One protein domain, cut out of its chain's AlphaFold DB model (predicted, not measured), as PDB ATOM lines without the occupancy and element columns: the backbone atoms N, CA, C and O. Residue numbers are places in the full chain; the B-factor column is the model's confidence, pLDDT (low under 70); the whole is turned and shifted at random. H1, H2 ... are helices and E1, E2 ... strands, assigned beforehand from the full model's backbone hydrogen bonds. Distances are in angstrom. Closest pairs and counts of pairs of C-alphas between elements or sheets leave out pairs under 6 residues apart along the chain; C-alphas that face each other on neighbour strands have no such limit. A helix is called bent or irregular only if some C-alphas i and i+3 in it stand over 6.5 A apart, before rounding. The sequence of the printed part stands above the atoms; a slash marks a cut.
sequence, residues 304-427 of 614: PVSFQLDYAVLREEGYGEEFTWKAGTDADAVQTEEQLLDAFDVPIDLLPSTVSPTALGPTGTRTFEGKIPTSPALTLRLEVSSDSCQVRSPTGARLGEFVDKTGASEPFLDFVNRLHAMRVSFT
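What this domain is: This is residues 304 to 427 of the 614 residues of an uncharacterized protein of Mitsuaria sp. 7 (UniProt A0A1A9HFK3). A six-stranded sheet folds back on itself like a partly closed book, E6, E5 and E4 facing E1 and E9 with E3 as the hinge, and a small three-stranded sheet, E2, E7 and E8, sits toward the other end of the domain. The helix H3 packs between the two sheets, close to E6 on one and to E7 on the other; the short H2 bridges them elsewhere, and H1 lies off both. The printed part has 124 residues, with three named helices and nine named strands in the order E1 H1 E2 H2 E3 E4 E5 E6 E7 E8 H3 E9, a mixed class of helices and strands. The large sheet runs E6 E5 E4 E3 E1 E9 and the small one E2 E7 E8, with antiparallel neighbours, save that E3 and E1 meet only at a point. The whole is compact, with a radius of gyration of the C-alphas of 14.6 A, yet elongated in outline, spanning 45 by 29 by 25 A.

Where its parts are: Start in the large sheet with its longest strand, E5, residues 375 to 384: find C-alpha 375 at (28.691, -31.632, 42.000) and go to C-alpha 384, 23.3 A away, past a bend of 68 degrees at residue 378. Before it comes E4, residues 366 to 372, 19.9 A long, and after it E6, residues 389 to 392. E3 is residues 348 to 352. E1, residues 304 to 309, begins at C-alpha 304, (31.082, -50.376, 51.177), and runs 14.6 A; E9, residues 422 to 426, ends at C-alpha 426, (34.066, -50.877, 53.925). In the small sheet look for E2 at residues 323 to 327, E7 at 400 to 404, 13.3 A long, and E8 at 409 to 411. The helices are H1, residues 311 to 316, H2, residues 337 to 343, and H3, residues 412 to 418, 10.0 A long.

How they stand to each other: Begin with the meander E3 E4 E5 E6, each strand the antiparallel neighbour of the one before; each strand forms a hairpin with the next. Look for N 351 and O 369 at 2.8 A between E3 and E4, N 370 and O 380 at 2.9 A between E4 and E5, and N 383 and O 390 at 2.8 A between E5 and E6. E1 and E9 are antiparallel at 160 degrees, with N 308 and O 423 at 2.9 A. In this folded sheet, one sheet bent back into two leaves that face each other, 29 pairs of C-alphas lie within 11 A across the leaves. The sheet is strongly twisted. H3 is on it, over E6, at a height over the sheet of 7.9 A; the closest C-alphas of H3 and E6, those of Asn 417 and Gln 390, are 5.7 A apart. H3 is also on the small sheet, where C-alphas 412 and 401 are its closest to E7, at 5.0 A. There E2 and E7 are antiparallel, with N 326 and O 401 at 2.9 A, and the hairpin E7 and E8 has N 402 and O 410 at 2.8 A. H2 stands at the large sheet's level and only grazes the small one with residues 337 to 340. H1 is on neither sheet; it is close to H3 but not clearly touching, with the C-alphas of Leu 314 and Val 416 7.5 A apart. In H1, H2 and H3 every O i to N i+4 pair is within hydrogen-bond range.

The domain as a whole: The two C-alphas farthest apart are those of Thr 358 and Lys 405, at 45.3 A. The printed part has no cut, and its first and last C-alphas, of Pro 304 and Thr 427, are 6.1 A apart. The long link is E3 to E4, residues 353 to 365. Look for low confidence, pLDDT under 70, at residues 329 to 333, 352 to 363, 376 and 394 to 397; the mean of the printed part is 78.3.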
ATOM      1  N   PRO A 304      30.265 -51.526  51.541       89.94
ATOM      2  CA  PRO A 304      31.082 -50.376  51.177       89.94
ATOM      3  C   PRO A 304      30.512 -49.093  51.803       89.94
ATOM      4  O   PRO A 304      29.298 -48.950  51.933       89.94
ATOM      5  N   VAL A 305      31.396 -48.183  52.210       89.44
ATOM      6  CA  VAL A 305      31.058 -46.915  52.887       89.44
ATOM      7  C   VAL A 305      31.408 -45.723  52.023       89.44
ATOM      8  O   VAL A 305      30.641 -44.775  51.954       89.44
ATOM      9  N   SER A 306      32.554 -45.765  51.356       89.38
ATOM     10  CA  SER A 306      32.964 -44.712  50.437       89.38
ATOM     11  C   SER A 306      33.897 -45.262  49.374       89.38
ATOM     12  O   SER A 306      34.475 -46.342  49.539       89.38
ATOM     13  N   PHE A 307      34.072 -44.523  48.285       90.06
ATOM     14  CA  PHE A 307      35.125 -44.813  47.321       90.06
ATOM     15  C   PHE A 307      35.856 -43.552  46.868       90.06
ATOM     16  O   PHE A 307      35.333 -42.445  46.950       90.06
ATOM     17  N   GLN A 308      37.085 -43.727  46.399       88.12
ATOM     18  CA  GLN A 308      37.942 -42.660  45.894       88.12
ATOM     19  C   GLN A 308      38.725 -43.166  44.681       88.12
ATOM     20  O   GLN A 308      39.026 -44.359  44.587       88.12
ATOM     21  N   LEU A 309      39.079 -42.269  43.762       86.50
ATOM     22  CA  LEU A 309      39.966 -42.603  42.652       86.50
ATOM     23  C   LEU A 309      41.419 -42.744  43.101       86.50
ATOM     24  O   LEU A 309      41.898 -42.035  43.986       86.50
ATOM     25  N   ASP A 310      42.138 -43.647  42.444       82.88
ATOM     26  CA  ASP A 310      43.580 -43.798  42.608       82.88
ATOM     27  C   ASP A 310      44.314 -43.107  41.455       82.88
ATOM     28  O   ASP A 310      44.700 -43.729  40.464       82.88
ATOM     29  N   TYR A 311      44.516 -41.795  41.587       79.31
ATOM     30  CA  TYR A 311      45.199 -40.986  40.574       79.31
ATOM     31  C   TYR A 311      46.620 -41.451  40.265       79.31
ATOM     32  O   TYR A 311      47.106 -41.218  39.161       79.31
ATOM     33  N   ALA A 312      47.295 -42.115  41.209       77.75
ATOM     34  CA  ALA A 312      48.623 -42.656  40.949       77.75
ATOM     35  C   ALA A 312      48.565 -43.743  39.866       77.75
ATOM     36  O   ALA A 312      49.402 -43.742  38.973       77.75
ATOM     37  N   VAL A 313      47.542 -44.605  39.905       79.94
ATOM     38  CA  VAL A 313      47.323 -45.640  38.882       79.94
ATOM     39  C   VAL A 313      46.986 -45.007  37.536       79.94
ATOM     40  O   VAL A 313      47.551 -45.401  36.526       79.94
ATOM     41  N   LEU A 314      46.120 -43.987  37.519       80.56
ATOM     42  CA  LEU A 314      45.791 -43.278  36.278       80.56
ATOM     43  C   LEU A 314      47.046 -42.659  35.646       80.56
ATOM     44  O   LEU A 314      47.279 -42.827  34.451       80.56
ATOM     45  N   ARG A 315      47.878 -41.979  36.446       79.38
ATOM     46  CA  ARG A 315      49.123 -41.350  35.976       79.38
ATOM     47  C   ARG A 315      50.167 -42.357  35.501       79.38
ATOM     48  O   ARG A 315      50.827 -42.087  34.506       79.38
ATOM     49  N   GLU A 316      50.329 -43.487  36.198       80.00
ATOM     50  CA  GLU A 316      51.221 -44.580  35.763       80.00
ATOM     51  C   GLU A 316      50.852 -45.082  34.357       80.00
ATOM     52  O   GLU A 316      51.733 -45.460  33.591       80.00
ATOM     53  N   GLU A 317      49.568 -45.021  34.005       81.38
ATOM     54  CA  GLU A 317      49.021 -45.456  32.717       81.38
ATOM     55  C   GLU A 317      48.886 -44.308  31.701       81.38
ATOM     56  O   GLU A 317      48.168 -44.440  30.716       81.38
ATOM     57  N   GLY A 318      49.565 -43.176  31.925       72.62
ATOM     58  CA  GLY A 318      49.687 -42.085  30.951       72.62
ATOM     59  C   GLY A 318      48.634 -40.978  31.055       72.62
ATOM     60  O   GLY A 318      48.647 -40.052  30.239       72.62
ATOM     61  N   TYR A 319      47.734 -41.015  32.046       76.00
ATOM     62  CA  TYR A 319      46.795 -39.915  32.303       76.00
ATOM     63  C   TYR A 319      47.537 -38.580  32.503       76.00
ATOM     64  O   TYR A 319      48.468 -38.491  33.306       76.00
ATOM     65  N   GLY A 320      47.121 -37.554  31.754       73.62
ATOM     66  CA  GLY A 320      47.715 -36.211  31.739       73.62
ATOM     67  C   GLY A 320      48.885 -36.014  30.761       73.62
ATOM     68  O   GLY A 320      49.182 -34.877  30.401       73.62
ATOM     69  N   GLU A 321      49.536 -37.083  30.285       78.12
ATOM     70  CA  GLU A 321      50.648 -36.994  29.312       78.12
ATOM     71  C   GLU A 321      50.281 -37.550  27.928       78.12
ATOM     72  O   GLU A 321      50.756 -37.062  26.896       78.12
ATOM     73  N   GLU A 322      49.442 -38.588  27.886       80.38
ATOM     74  CA  GLU A 322      49.112 -39.317  26.658       80.38
ATOM     75  C   GLU A 322      47.664 -39.160  26.200       80.38
ATOM     76  O   GLU A 322      47.353 -39.456  25.044       80.38
ATOM     77  N   PHE A 323      46.806 -38.646  27.077       81.81
ATOM     78  CA  PHE A 323      45.378 -38.497  26.837       81.81
ATOM     79  C   PHE A 323      44.969 -37.033  26.899       81.81
ATOM     80  O   PHE A 323      45.516 -36.248  27.670       81.81
ATOM     81  N   THR A 324      43.965 -36.687  26.103       84.69
ATOM     82  CA  THR A 324      43.282 -35.395  26.164       84.69
ATOM     83  C   THR A 324      41.871 -35.586  26.701       84.69
ATOM     84  O   THR A 324      41.192 -36.558  26.364       84.69
ATOM     85  N   TRP A 325      41.436 -34.673  27.570       84.88
ATOM     86  CA  TRP A 325      40.087 -34.688  28.123       84.88
ATOM     87  C   TRP A 325      39.076 -34.146  27.115       84.88
ATOM     88  O   TRP A 325      39.250 -33.059  26.558       84.88
ATOM     89  N   LYS A 326      37.980 -34.880  26.924       85.88
ATOM     90  CA  LYS A 326      36.803 -34.423  26.192       85.88
ATOM     91  C   LYS A 326      35.602 -34.411  27.132       85.88
ATOM     92  O   LYS A 326      35.182 -35.457  27.625       85.88
ATOM     93  N   ALA A 327      35.042 -33.222  27.345       81.56
ATOM     94  CA  ALA A 327      33.887 -33.020  28.213       81.56
ATOM     95  C   ALA A 327      32.679 -33.877  27.796       81.56
ATOM     96  O   ALA A 327      32.450 -34.136  26.608       81.56
ATOM     97  N   GLY A 328      31.900 -34.302  28.793       73.50
ATOM     98  CA  GLY A 328      30.623 -34.978  28.585       73.50
ATOM     99  C   GLY A 328      29.564 -34.065  27.958       73.50
ATOM    100  O   GLY A 328      29.692 -32.845  27.948       73.50
ATOM    101  N   THR A 329      28.498 -34.658  27.421       64.81
ATOM    102  CA  THR A 329      27.437 -33.920  26.712       64.81
ATOM    103  C   THR A 329      26.362 -33.308  27.615       64.81
ATOM    104  O   THR A 329      25.509 -32.586  27.108       64.81
ATOM    105  N   ASP A 330      26.373 -33.584  28.922       63.69
ATOM    106  CA  ASP A 330      25.376 -33.048  29.855       63.69
ATOM    107  C   ASP A 330      25.810 -31.701  30.445       63.69
ATOM    108  O   ASP A 330      26.966 -31.514  30.818       63.69
ATOM    109  N   ALA A 331      24.865 -30.762  30.552       46.38
ATOM    110  CA  ALA A 331      25.112 -29.388  31.009       46.38
ATOM    111  C   ALA A 331      25.596 -29.288  32.473       46.38
ATOM    112  O   ALA A 331      26.217 -28.292  32.834       46.38
ATOM    113  N   ASP A 332      25.364 -30.334  33.276       57.91
ATOM    114  CA  ASP A 332      25.840 -30.475  34.663       57.91
ATOM    115  C   ASP A 332      27.104 -31.359  34.778       57.91
ATOM    116  O   ASP A 332      27.569 -31.657  35.883       57.91
ATOM    117  N   ALA A 333      27.655 -31.827  33.651       62.69
ATOM    118  CA  ALA A 333      28.843 -32.673  33.628       62.69
ATOM    119  C   ALA A 333      30.122 -31.870  33.886       62.69
ATOM    120  O   ALA A 333      30.201 -30.666  33.650       62.69
ATOM    121  N   VAL A 334      31.147 -32.588  34.330       71.44
ATOM    122  CA  VAL A 334      32.520 -32.110  34.475       71.44
ATOM    123  C   VAL A 334      33.032 -31.584  33.122       71.44
ATOM    124  O   VAL A 334      33.213 -32.348  32.173       71.44
ATOM    125  N   GLN A 335      33.227 -30.266  33.008       75.31
ATOM    126  CA  GLN A 335      33.582 -29.595  31.748       75.31
ATOM    127  C   GLN A 335      35.091 -29.545  31.520       75.31
ATOM    128  O   GLN A 335      35.547 -29.598  30.379       75.31
ATOM    129  N   THR A 336      35.874 -29.461  32.596       80.25
ATOM    130  CA  THR A 336      37.339 -29.420  32.527       80.25
ATOM    131  C   THR A 336      37.969 -30.559  33.312       80.25
ATOM    132  O   THR A 336      37.340 -31.173  34.175       80.25
ATOM    133  N   GLU A 337      39.234 -30.831  33.012       78.81
ATOM    134  CA  GLU A 337      40.024 -31.811  33.747       78.81
ATOM    135  C   GLU A 337      40.191 -31.408  35.218       78.81
ATOM    136  O   GLU A 337      40.050 -32.243  36.102       78.81
ATOM    137  N   GLU A 338      40.403 -30.125  35.516       81.12
ATOM    138  CA  GLU A 338      40.527 -29.640  36.894       81.12
ATOM    139  C   GLU A 338      39.249 -29.888  37.700       81.12
ATOM    140  O   GLU A 338      39.315 -30.331  38.841       81.12
ATOM    141  N   GLN A 339      38.076 -29.697  37.088       77.69
ATOM    142  CA  GLN A 339      36.797 -30.009  37.732       77.69
ATOM    143  C   GLN A 339      36.645 -31.508  38.024       77.69
ATOM    144  O   GLN A 339      35.995 -31.875  39.002       77.69
ATOM    145  N   LEU A 340      37.235 -32.375  37.193       79.69
ATOM    146  CA  LEU A 340      37.289 -33.814  37.445       79.69
ATOM    147  C   LEU A 340      38.177 -34.107  38.650       79.69
ATOM    148  O   LEU A 340      37.790 -34.877  39.527       79.69
ATOM    149  N   LEU A 341      39.352 -33.474  38.691       80.00
ATOM    150  CA  LEU A 341      40.304 -33.626  39.780       80.00
ATOM    151  C   LEU A 341      39.673 -33.223  41.114       80.00
ATOM    152  O   LEU A 341      39.665 -34.028  42.046       80.00
ATOM    153  N   ASP A 342      39.041 -32.049  41.147       80.56
ATOM    154  CA  ASP A 342      38.313 -31.526  42.303       80.56
ATOM    155  C   ASP A 342      37.138 -32.436  42.705       80.56
ATOM    156  O   ASP A 342      36.869 -32.633  43.891       80.56
ATOM    157  N   ALA A 343      36.443 -33.036  41.731       78.00
ATOM    158  CA  ALA A 343      35.312 -33.932  41.975       78.00
ATOM    159  C   ALA A 343      35.667 -35.212  42.735       78.00
ATOM    160  O   ALA A 343      34.834 -35.711  43.493       78.00
ATOM    161  N   PHE A 344      36.885 -35.728  42.577       81.88
ATOM    162  CA  PHE A 344      37.331 -36.937  43.277       81.88
ATOM    163  C   PHE A 344      38.489 -36.689  44.254       81.88
ATOM    164  O   PHE A 344      39.098 -37.650  44.737       81.88
ATOM    165  N   ASP A 345      38.794 -35.427  44.569       81.31
ATOM    166  CA  ASP A 345      39.783 -35.086  45.598       81.31
ATOM    167  C   ASP A 345      39.326 -35.578  46.985       81.31
ATOM    168  O   ASP A 345      40.116 -36.080  47.788       81.31
ATOM    169  N   VAL A 346      38.010 -35.556  47.225       83.06
ATOM    170  CA  VAL A 346      37.374 -36.064  48.446       83.06
ATOM    171  C   VAL A 346      36.720 -37.430  48.183       83.06
ATOM    172  O   VAL A 346      36.116 -37.621  47.125       83.06
ATOM    173  N   PRO A 347      36.798 -38.394  49.125       87.31
ATOM    174  CA  PRO A 347      36.055 -39.646  49.022       87.31
ATOM    175  C   PRO A 347      34.550 -39.418  48.832       87.31
ATOM    176  O   PRO A 347      33.947 -38.566  49.480       87.31
ATOM    177  N   ILE A 348      33.942 -40.218  47.961       88.69
ATOM    178  CA  ILE A 348      32.504 -40.214  47.704       88.69
ATOM    179  C   ILE A 348      31.843 -41.164  48.692       88.69
ATOM    180  O   ILE A 348      32.039 -42.381  48.609       88.69
ATOM    181  N   ASP A 349      31.053 -40.611  49.609       89.88
ATOM    182  CA  ASP A 349      30.261 -41.394  50.553       89.88
ATOM    183  C   ASP A 349      29.135 -42.139  49.833       89.88
ATOM    184  O   ASP A 349      28.429 -41.600  48.974       89.88
ATOM    185  N   LEU A 350      28.980 -43.407  50.196       88.88
ATOM    186  CA  LEU A 350      28.018 -44.329  49.623       88.88
ATOM    187  C   LEU A 350      26.832 -44.490  50.563       88.88
ATOM    188  O   LEU A 350      26.966 -44.804  51.746       88.88
ATOM    189  N   LEU A 351      25.644 -44.340  49.996       81.88
ATOM    190  CA  LEU A 351      24.387 -44.694  50.619       81.88
ATOM    191  C   LEU A 351      23.955 -46.074  50.102       81.88
ATOM    192  O   LEU A 351      24.114 -46.373  48.909       81.88
ATOM    193  N   PRO A 352      23.391 -46.937  50.970       68.12
ATOM    194  CA  PRO A 352      22.718 -48.141  50.512       68.12
ATOM    195  C   PRO A 352      21.644 -47.734  49.505       68.12
ATOM    196  O   PRO A 352      20.807 -46.880  49.807       68.12
ATOM    197  N   SER A 353      21.674 -48.311  48.303       63.34
ATOM    198  CA  SER A 353      20.631 -48.031  47.320       63.34
ATOM    199  C   SER A 353      19.280 -48.483  47.897       63.34
ATOM    200  O   SER A 353      19.189 -49.527  48.542       63.34
ATOM    201  N   THR A 354      18.222 -47.694  47.701       48.00
ATOM    202  CA  THR A 354      16.864 -47.955  48.230       48.00
ATOM    203  C   THR A 354      16.190 -49.184  47.611       48.00
ATOM    204  O   THR A 354      15.093 -49.574  48.017       48.00
ATOM    205  N   VAL A 355      16.847 -49.829  46.647       47.84
ATOM    206  CA  VAL A 355      16.435 -51.115  46.091       47.84
ATOM    207  C   VAL A 355      16.756 -52.198  47.118       47.84
ATOM    208  O   VAL A 355      17.911 -52.405  47.476       47.84
ATOM    209  N   SER A 356      15.717 -52.872  47.621       40.28
ATOM    210  CA  SER A 356      15.858 -53.939  48.618       40.28
ATOM    211  C   SER A 356      16.986 -54.922  48.244       40.28
ATOM    212  O   SER A 356      17.072 -55.306  47.075       40.28
ATOM    213  N   PRO A 357      17.787 -55.413  49.215       43.03
ATOM    214  CA  PRO A 357      18.886 -56.368  48.989       43.03
ATOM    215  C   PRO A 357      18.467 -57.707  48.349       43.03
ATOM    216  O   PRO A 357      19.295 -58.587  48.145       43.03
ATOM    217  N   THR A 358      17.175 -57.898  48.086       38.44
ATOM    218  CA  THR A 358      16.550 -59.168  47.718       38.44
ATOM    219  C   THR A 358      16.628 -59.514  46.234       38.44
ATOM    220  O   THR A 358      16.244 -60.619  45.864       38.44
ATOM    221  N   ALA A 359      17.140 -58.629  45.380       41.88
ATOM    222  CA  ALA A 359      17.418 -58.953  43.985       41.88
ATOM    223  C   ALA A 359      18.929 -58.913  43.742       41.88
ATOM    224  O   ALA A 359      19.446 -57.974  43.140       41.88
ATOM    225  N   LEU A 360      19.647 -59.945  44.207       48.59
ATOM    226  CA  LEU A 360      20.891 -60.341  43.544       48.59
ATOM    227  C   LEU A 360      20.548 -60.424  42.053       48.59
ATOM    228  O   LEU A 360      19.704 -61.232  41.660       48.59
ATOM    229  N   GLY A 361      21.135 -59.555  41.230       47.75
ATOM    230  CA  GLY A 361      21.041 -59.720  39.784       47.75
ATOM    231  C   GLY A 361      21.530 -61.123  39.388       47.75
ATOM    232  O   GLY A 361      22.170 -61.800  40.197       47.75
ATOM    233  N   PRO A 362      21.308 -61.571  38.143       46.25
ATOM    234  CA  PRO A 362      21.781 -62.878  37.671       46.25
ATOM    235  C   PRO A 362      23.296 -63.115  37.877       46.25
ATOM    236  O   PRO A 362      23.747 -64.253  37.812       46.25
ATOM    237  N   THR A 363      24.070 -62.059  38.153       54.22
ATOM    238  CA  THR A 363      25.521 -62.055  38.397       54.22
ATOM    239  C   THR A 363      25.942 -62.023  39.874       54.22
ATOM    240  O   THR A 363      27.131 -62.097  40.160       54.22
ATOM    241  N   GLY A 364      25.015 -61.874  40.826       70.12
ATOM    242  CA  GLY A 364      25.350 -61.767  42.252       70.12
ATOM    243  C   GLY A 364      25.934 -60.415  42.704       70.12
ATOM    244  O   GLY A 364      26.500 -60.315  43.792       70.12
ATOM    245  N   THR A 365      25.798 -59.369  41.887       81.00
ATOM    246  CA  THR A 365      26.330 -58.020  42.149       81.00
ATOM    247  C   THR A 365      25.415 -57.207  43.078       81.00
ATOM    248  O   THR A 365      24.195 -57.219  42.911       81.00
ATOM    249  N   ARG A 366      25.998 -56.469  44.035       85.81
ATOM    250  CA  ARG A 366      25.309 -55.500  44.915       85.81
ATOM    251  C   ARG A 366      25.611 -54.068  44.490       85.81
ATOM    252  O   ARG A 366      26.720 -53.787  44.047       85.81
ATOM    253  N   THR A 367      24.665 -53.161  44.697       86.69
ATOM    254  CA  THR A 367      24.735 -51.804  44.144       86.69
ATOM    255  C   THR A 367      24.564 -50.738  45.221       86.69
ATOM    256  O   THR A 367      23.650 -50.813  46.040       86.69
ATOM    257  N   PHE A 368      25.429 -49.725  45.188       88.69
ATOM    258  CA  PHE A 368      25.466 -48.600  46.125       88.69
ATOM    259  C   PHE A 368      25.520 -47.289  45.348       88.69
ATOM    260  O   PHE A 368      26.059 -47.258  44.244       88.69
ATOM    261  N   GLU A 369      24.965 -46.214  45.897       89.44
ATOM    262  CA  GLU A 369      24.927 -44.913  45.222       89.44
ATOM    263  C   GLU A 369      25.648 -43.862  46.058       89.44
ATOM    264  O   GLU A 369      25.500 -43.826  47.275       89.44
ATOM    265  N   GLY A 370      26.433 -43.008  45.412       87.94
ATOM    266  CA  GLY A 370      27.160 -41.921  46.057       87.94
ATOM    267  C   GLY A 370      27.075 -40.650  45.230       87.94
ATOM    268  O   GLY A 370      26.969 -40.707  44.007       87.94
ATOM    269  N   LYS A 371      27.095 -39.493  45.886       85.81
ATOM    270  CA  LYS A 371      27.047 -38.191  45.207       85.81
ATOM    271  C   LYS A 371      28.422 -37.554  45.198       85.81
ATOM    272  O   LYS A 371      29.105 -37.570  46.218       85.81
ATOM    273  N   ILE A 372      28.799 -36.961  44.069       80.69
ATOM    274  CA  ILE A 372      30.050 -36.210  43.965       80.69
ATOM    275  C   ILE A 372      29.940 -34.961  44.861       80.69
ATOM    276  O   ILE A 372      29.027 -34.160  44.648       80.69
ATOM    277  N   PRO A 373      30.836 -34.755  45.848       76.06
ATOM    278  CA  PRO A 373      30.715 -33.645  46.795       76.06
ATOM    279  C   PRO A 373      30.690 -32.263  46.131       76.06
ATOM    280  O   PRO A 373      29.908 -31.401  46.526       76.06
ATOM    281  N   THR A 374      31.514 -32.057  45.102       72.06
ATOM    282  CA  THR A 374      31.613 -30.780  44.373       72.06
ATOM    283  C   THR A 374      30.532 -30.603  43.304       72.06
ATOM    284  O   THR A 374      30.313 -29.486  42.845       72.06
ATOM    285  N   SER A 375      29.821 -31.674  42.933       71.50
ATOM    286  CA  SER A 375      28.691 -31.632  42.000       71.50
ATOM    287  C   SER A 375      27.584 -32.595  42.453       71.50
ATOM    288  O   SER A 375      27.441 -33.693  41.913       71.50
ATOM    289  N   PRO A 376      26.766 -32.213  43.455       68.25
ATOM    290  CA  PRO A 376      25.774 -33.105  44.070       68.25
ATOM    291  C   PRO A 376      24.652 -33.568  43.130       68.25
ATOM    292  O   PRO A 376      23.885 -34.469  43.485       68.25
ATOM    293  N   ALA A 377      24.520 -32.930  41.963       70.75
ATOM    294  CA  ALA A 377      23.624 -33.346  40.886       70.75
ATOM    295  C   ALA A 377      24.107 -34.643  40.211       70.75
ATOM    296  O   ALA A 377      23.293 -35.428  39.725       70.75
ATOM    297  N   LEU A 378      25.416 -34.910  40.243       75.94
ATOM    298  CA  LEU A 378      26.021 -36.124  39.715       75.94
ATOM    299  C   LEU A 378      26.012 -37.219  40.785       75.94
ATOM    300  O   LEU A 378      26.702 -37.156  41.805       75.94
ATOM    301  N   THR A 379      25.216 -38.252  40.526       82.31
ATOM    302  CA  THR A 379      25.192 -39.482  41.323       82.31
ATOM    303  C   THR A 379      25.995 -40.546  40.592       82.31
ATOM    304  O   THR A 379      25.817 -40.730  39.393       82.31
ATOM    305  N   LEU A 380      26.866 -41.252  41.301       87.44
ATOM    306  CA  LEU A 380      27.608 -42.408  40.817       87.44
ATOM    307  C   LEU A 380      27.105 -43.671  41.503       87.44
ATOM    308  O   LEU A 380      26.623 -43.647  42.635       87.44
ATOM    309  N   ARG A 381      27.238 -44.789  40.802       89.06
ATOM    310  CA  ARG A 381      26.842 -46.113  41.253       89.06
ATOM    311  C   ARG A 381      28.079 -46.984  41.419       89.06
ATOM    312  O   ARG A 381      28.825 -47.165  40.465       89.06
ATOM    313  N   LEU A 382      28.273 -47.553  42.601       90.69
ATOM    314  CA  LEU A 382      29.267 -48.590  42.842       90.69
ATOM    315  C   LEU A 382      28.599 -49.966  42.778       90.69
ATOM    316  O   LEU A 382      27.703 -50.273  43.562       90.69
ATOM    317  N   GLU A 383      29.067 -50.797  41.862       90.31
ATOM    318  CA  GLU A 383      28.699 -52.198  41.706       90.31
ATOM    319  C   GLU A 383      29.779 -53.076  42.346       90.31
ATOM    320  O   GLU A 383      30.960 -52.962  42.029       90.31
ATOM    321  N   VAL A 384      29.383 -53.940  43.275       88.31
ATOM    322  CA  VAL A 384      30.276 -54.788  44.071       88.31
ATOM    323  C   VAL A 384      29.925 -56.251  43.831       88.31
ATOM    324  O   VAL A 384      28.846 -56.702  44.226       88.31
ATOM    325  N   SER A 385      30.833 -56.994  43.202       85.88
ATOM    326  CA  SER A 385      30.771 -58.455  43.075       85.88
ATOM    327  C   SER A 385      31.558 -59.134  44.206       85.88
ATOM    328  O   SER A 385      32.034 -58.485  45.141       85.88
ATOM    329  N   SER A 386      31.682 -60.461  44.156       79.50
ATOM    330  CA  SER A 386      32.528 -61.225  45.084       79.50
ATOM    331  C   SER A 386      34.027 -60.947  44.903       79.50
ATOM    332  O   SER A 386      34.808 -61.179  45.825       79.50
ATOM    333  N   ASP A 387      34.433 -60.451  43.734       79.31
ATOM    334  CA  ASP A 387      35.825 -60.326  43.306       79.31
ATOM    335  C   ASP A 387      36.235 -58.922  42.836       79.31
ATOM    336  O   ASP A 387      37.434 -58.649  42.761       79.31
ATOM    337  N   SER A 388      35.288 -58.022  42.556       87.75
ATOM    338  CA  SER A 388      35.576 -56.716  41.963       87.75
ATOM    339  C   SER A 388      34.625 -55.609  42.420       87.75
ATOM    340  O   SER A 388      33.505 -55.850  42.882       87.75
ATOM    341  N   CYS A 389      35.088 -54.369  42.274       89.81
ATOM    342  CA  CYS A 389      34.261 -53.173  42.344       89.81
ATOM    343  C   CYS A 389      34.318 -52.437  41.004       89.81
ATOM    344  O   CYS A 389      35.404 -52.247  40.450       89.81
ATOM    345  N   GLN A 390      33.159 -52.005  40.511       91.38
ATOM    346  CA  GLN A 390      33.026 -51.193  39.306       91.38
ATOM    347  C   GLN A 390      32.224 -49.934  39.610       91.38
ATOM    348  O   GLN A 390      31.216 -49.986  40.308       91.38
ATOM    349  N   VAL A 391      32.653 -48.799  39.069       89.88
ATOM    350  CA  VAL A 391      31.925 -47.536  39.159       89.88
ATOM    351  C   VAL A 391      31.198 -47.277  37.846       89.88
ATOM    352  O   VAL A 391      31.758 -47.394  36.756       89.88
ATOM    353  N   ARG A 392      29.921 -46.938  37.937       88.50
ATOM    354  CA  ARG A 392      29.042 -46.655  36.809       88.50
ATOM    355  C   ARG A 392      28.356 -45.321  37.037       88.50
ATOM    356  O   ARG A 392      28.129 -44.900  38.168       88.50
ATOM    357  N   SER A 393      27.993 -44.671  35.945       81.12
ATOM    358  CA  SER A 393      27.057 -43.558  35.986       81.12
ATOM    359  C   SER A 393      25.633 -44.092  35.779       81.12
ATOM    360  O   SER A 393      25.457 -45.019  34.980       81.12
ATOM    361  N   PRO A 394      24.606 -43.560  36.465       68.50
ATOM    362  CA  PRO A 394      23.215 -43.798  36.109       68.50
ATOM    363  C   PRO A 394      22.984 -43.437  34.635       68.50
ATOM    364  O   PRO A 394      23.557 -42.478  34.122       68.50
ATOM    365  N   THR A 395      22.157 -44.225  33.946       59.19
ATOM    366  CA  THR A 395      21.871 -44.105  32.504       59.19
ATOM    367  C   THR A 395      21.716 -42.652  32.047       59.19
ATOM    368  O   THR A 395      20.761 -41.988  32.439       59.19
ATOM    369  N   GLY A 396      22.640 -42.193  31.193       57.78
ATOM    370  CA  GLY A 396      22.619 -40.874  30.549       57.78
ATOM    371  C   GLY A 396      23.837 -40.009  30.872       57.78
ATOM    372  O   GLY A 396      24.466 -39.510  29.945       57.78
ATOM    373  N   ALA A 397      24.231 -39.924  32.146       61.56
ATOM    374  CA  ALA A 397      25.266 -38.989  32.581       61.56
ATOM    375  C   ALA A 397      26.673 -39.450  32.171       61.56
ATOM    376  O   ALA A 397      27.192 -40.440  32.692       61.56
ATOM    377  N   ARG A 398      27.324 -38.730  31.253       70.44
ATOM    378  CA  ARG A 398      28.746 -38.940  30.924       70.44
ATOM    379  C   ARG A 398      29.591 -37.903  31.652       70.44
ATOM    380  O   ARG A 398      29.461 -36.720  31.374       70.44
ATOM    381  N   LEU A 399      30.483 -38.349  32.542       79.00
ATOM    382  CA  LEU A 399      31.467 -37.453  33.166       79.00
ATOM    383  C   LEU A 399      32.412 -36.852  32.120       79.00
ATOM    384  O   LEU A 399      32.795 -35.703  32.254       79.00
ATOM    385  N   GLY A 400      32.732 -37.617  31.074       83.62
ATOM    386  CA  GLY A 400      33.584 -37.240  29.949       83.62
ATOM    387  C   GLY A 400      34.319 -38.458  29.393       83.62
ATOM    388  O   GLY A 400      34.060 -39.596  29.809       83.62
ATOM    389  N   GLU A 401      35.204 -38.227  28.432       87.19
ATOM    390  CA  GLU A 401      35.957 -39.259  27.716       87.19
ATOM    391  C   GLU A 401      37.439 -38.876  27.614       87.19
ATOM    392  O   GLU A 401      37.781 -37.698  27.474       87.19
ATOM    393  N   PHE A 402      38.318 -39.877  27.655       85.69
ATOM    394  CA  PHE A 402      39.723 -39.723  27.300       85.69
ATOM    395  C   PHE A 402      39.930 -40.039  25.835       85.69
ATOM    396  O   PHE A 402      39.540 -41.107  25.370       85.69
ATOM    397  N   VAL A 403      40.583 -39.119  25.130       85.00
ATOM    398  CA  VAL A 403      40.972 -39.291  23.734       85.00
ATOM    399  C   VAL A 403      42.484 -39.450  23.661       85.00
ATOM    400  O   VAL A 403      43.224 -38.556  24.082       85.00
ATOM    401  N   ASP A 404      42.942 -40.591  23.153       84.81
ATOM    402  CA  ASP A 404      44.366 -40.873  22.976       84.81
ATOM    403  C   ASP A 404      44.963 -40.132  21.761       84.81
ATOM    404  O   ASP A 404      44.264 -39.499  20.963       84.81
ATOM    405  N   LYS A 405      46.286 -40.237  21.576       81.81
ATOM    406  CA  LYS A 405      47.006 -39.620  20.442       81.81
ATOM    407  C   LYS A 405      46.566 -40.140  19.064       81.81
ATOM    408  O   LYS A 405      46.863 -39.501  18.057       81.81
ATOM    409  N   THR A 406      45.900 -41.294  19.001       84.00
ATOM    410  CA  THR A 406      45.374 -41.888  17.762       84.00
ATOM    411  C   THR A 406      43.954 -41.413  17.439       84.00
ATOM    412  O   THR A 406      43.466 -41.652  16.334       84.00
ATOM    413  N   GLY A 407      43.314 -40.694  18.367       82.19
ATOM    414  CA  GLY A 407      41.932 -40.238  18.268       82.19
ATOM    415  C   GLY A 407      40.908 -41.256  18.779       82.19
ATOM    416  O   GLY A 407      39.708 -41.027  18.616       82.19
ATOM    417  N   ALA A 408      41.343 -42.366  19.384       86.06
ATOM    418  CA  ALA A 408      40.442 -43.317  20.022       86.06
ATOM    419  C   ALA A 408      39.913 -42.728  21.337       86.06
ATOM    420  O   ALA A 408      40.681 -42.176  22.123       86.06
ATOM    421  N   SER A 409      38.598 -42.834  21.555       86.81
ATOM    422  CA  SER A 409      37.912 -42.285  22.731       86.81
ATOM    423  C   SER A 409      37.421 -43.404  23.648       86.81
ATOM    424  O   SER A 409      36.783 -44.347  23.176       86.81
ATOM    425  N   GLU A 410      37.672 -43.281  24.950       88.62
ATOM    426  CA  GLU A 410      37.179 -44.182  25.996       88.62
ATOM    427  C   GLU A 410      36.472 -43.368  27.098       88.62
ATOM    428  O   GLU A 410      37.038 -42.386  27.588       88.62
ATOM    429  N   PRO A 411      35.250 -43.734  27.532       88.31
ATOM    430  CA  PRO A 411      34.590 -43.070  28.654       88.31
ATOM    431  C   PRO A 411      35.415 -43.134  29.941       88.31
ATOM    432  O   PRO A 411      35.963 -44.177  30.291       88.31
ATOM    433  N   PHE A 412      35.437 -42.036  30.699       87.12
ATOM    434  CA  PHE A 412      36.259 -41.904  31.907       87.12
ATOM    435  C   PHE A 412      36.082 -43.058  32.906       87.12
ATOM    436  O   PHE A 412      37.053 -43.648  33.375       87.12
ATOM    437  N   LEU A 413      34.833 -43.405  33.228       88.44
ATOM    438  CA  LEU A 413      34.550 -44.468  34.195       88.44
ATOM    439  C   LEU A 413      34.936 -45.852  33.661       88.44
ATOM    440  O   LEU A 413      35.322 -46.711  34.449       88.44
ATOM    441  N   ASP A 414      34.878 -46.072  32.346       89.56
ATOM    442  CA  ASP A 414      35.333 -47.325  31.740       89.56
ATOM    443  C   ASP A 414      36.860 -47.441  31.815       89.56
ATOM    444  O   ASP A 414      37.360 -48.483  32.240       89.56
ATOM    445  N   PHE A 415      37.582 -46.343  31.562       87.56
ATOM    446  CA  PHE A 415      39.031 -46.254  31.766       87.56
ATOM    447  C   PHE A 415      39.415 -46.559  33.225       87.56
ATOM    448  O   PHE A 415      40.274 -47.405  33.491       87.56
ATOM    449  N   VAL A 416      38.724 -45.943  34.192       89.25
ATOM    450  CA  VAL A 416      38.921 -46.198  35.632       89.25
ATOM    451  C   VAL A 416      38.660 -47.666  35.985       89.25
ATOM    452  O   VAL A 416      39.453 -48.272  36.709       89.25
ATOM    453  N   ASN A 417      37.570 -48.254  35.480       91.00
ATOM    454  CA  ASN A 417      37.208 -49.649  35.741       91.00
ATOM    455  C   ASN A 417      38.226 -50.629  35.151       91.00
ATOM    456  O   ASN A 417      38.626 -51.567  35.838       91.00
ATOM    457  N   ARG A 418      38.666 -50.399  33.908       88.69
ATOM    458  CA  ARG A 418      39.649 -51.233  33.204       88.69
ATOM    459  C   ARG A 418      40.996 -51.258  33.920       88.69
ATOM    460  O   ARG A 418      41.634 -52.303  33.982       88.69
ATOM    461  N   LEU A 419      41.418 -50.118  34.463       86.50
ATOM    462  CA  LEU A 419      42.656 -50.001  35.237       86.50
ATOM    463  C   LEU A 419      42.496 -50.395  36.710       86.50
ATOM    464  O   LEU A 419      43.480 -50.431  37.450       86.50
ATOM    465  N   HIS A 420      41.266 -50.653  37.160       86.94
ATOM    466  CA  HIS A 420      40.907 -50.776  38.571       86.94
ATOM    467  C   HIS A 420      41.446 -49.616  39.433       86.94
ATOM    468  O   HIS A 420      41.884 -49.811  40.571       86.94
ATOM    469  N   ALA A 421      41.409 -48.397  38.888       87.81
ATOM    470  CA  ALA A 421      41.973 -47.187  39.480       87.81
ATOM    471  C   ALA A 421      41.047 -46.564  40.542       87.81
ATOM    472  O   ALA A 421      40.776 -45.363  40.542       87.81
ATOM    473  N   MET A 422      40.538 -47.394  41.453       88.38
ATOM    474  CA  MET A 422      39.658 -46.976  42.539       88.38
ATOM    475  C   MET A 422      39.987 -47.699  43.841       88.38
ATOM    476  O   MET A 422      40.509 -48.819  43.858       88.38
ATOM    477  N   ARG A 423      39.603 -47.069  44.945       87.69
ATOM    478  CA  ARG A 423      39.654 -47.629  46.290       87.69
ATOM    479  C   ARG A 423      38.292 -47.540  46.918       87.69
ATOM    480  O   ARG A 423      37.658 -46.497  46.839       87.69
ATOM    481  N   VAL A 424      37.877 -48.614  47.574       89.25
ATOM    482  CA  VAL A 424      36.592 -48.672  48.271       89.25
ATOM    483  C   VAL A 424      36.860 -48.995  49.729       89.25
ATOM    484  O   VAL A 424      37.537 -49.977  50.030       89.25
ATOM    485  N   SER A 425      36.358 -48.159  50.629       88.75
ATOM    486  CA  SER A 425      36.365 -48.421  52.064       88.75
ATOM    487  C   SER A 425      35.109 -49.208  52.445       88.75
ATOM    488  O   SER A 425      34.050 -49.020  51.845       88.75
ATOM    489  N   PHE A 426      35.207 -50.095  53.437       87.06
ATOM    490  CA  PHE A 426      34.066 -50.877  53.925       87.06
ATOM    491  C   PHE A 426      33.771 -50.609  55.409       87.06
ATOM    492  O   PHE A 426      34.634 -50.164  56.170       87.06
ATOM    493  N   THR A 427      32.531 -50.887  55.827       72.69
ATOM    494  CA  THR A 427      32.013 -50.673  57.183       72.69
ATOM    495  C   THR A 427      32.894 -51.360  58.217       72.69
ATOM    496  O   THR A 427      33.222 -52.536  58.070       72.69
TER     497      THR A 427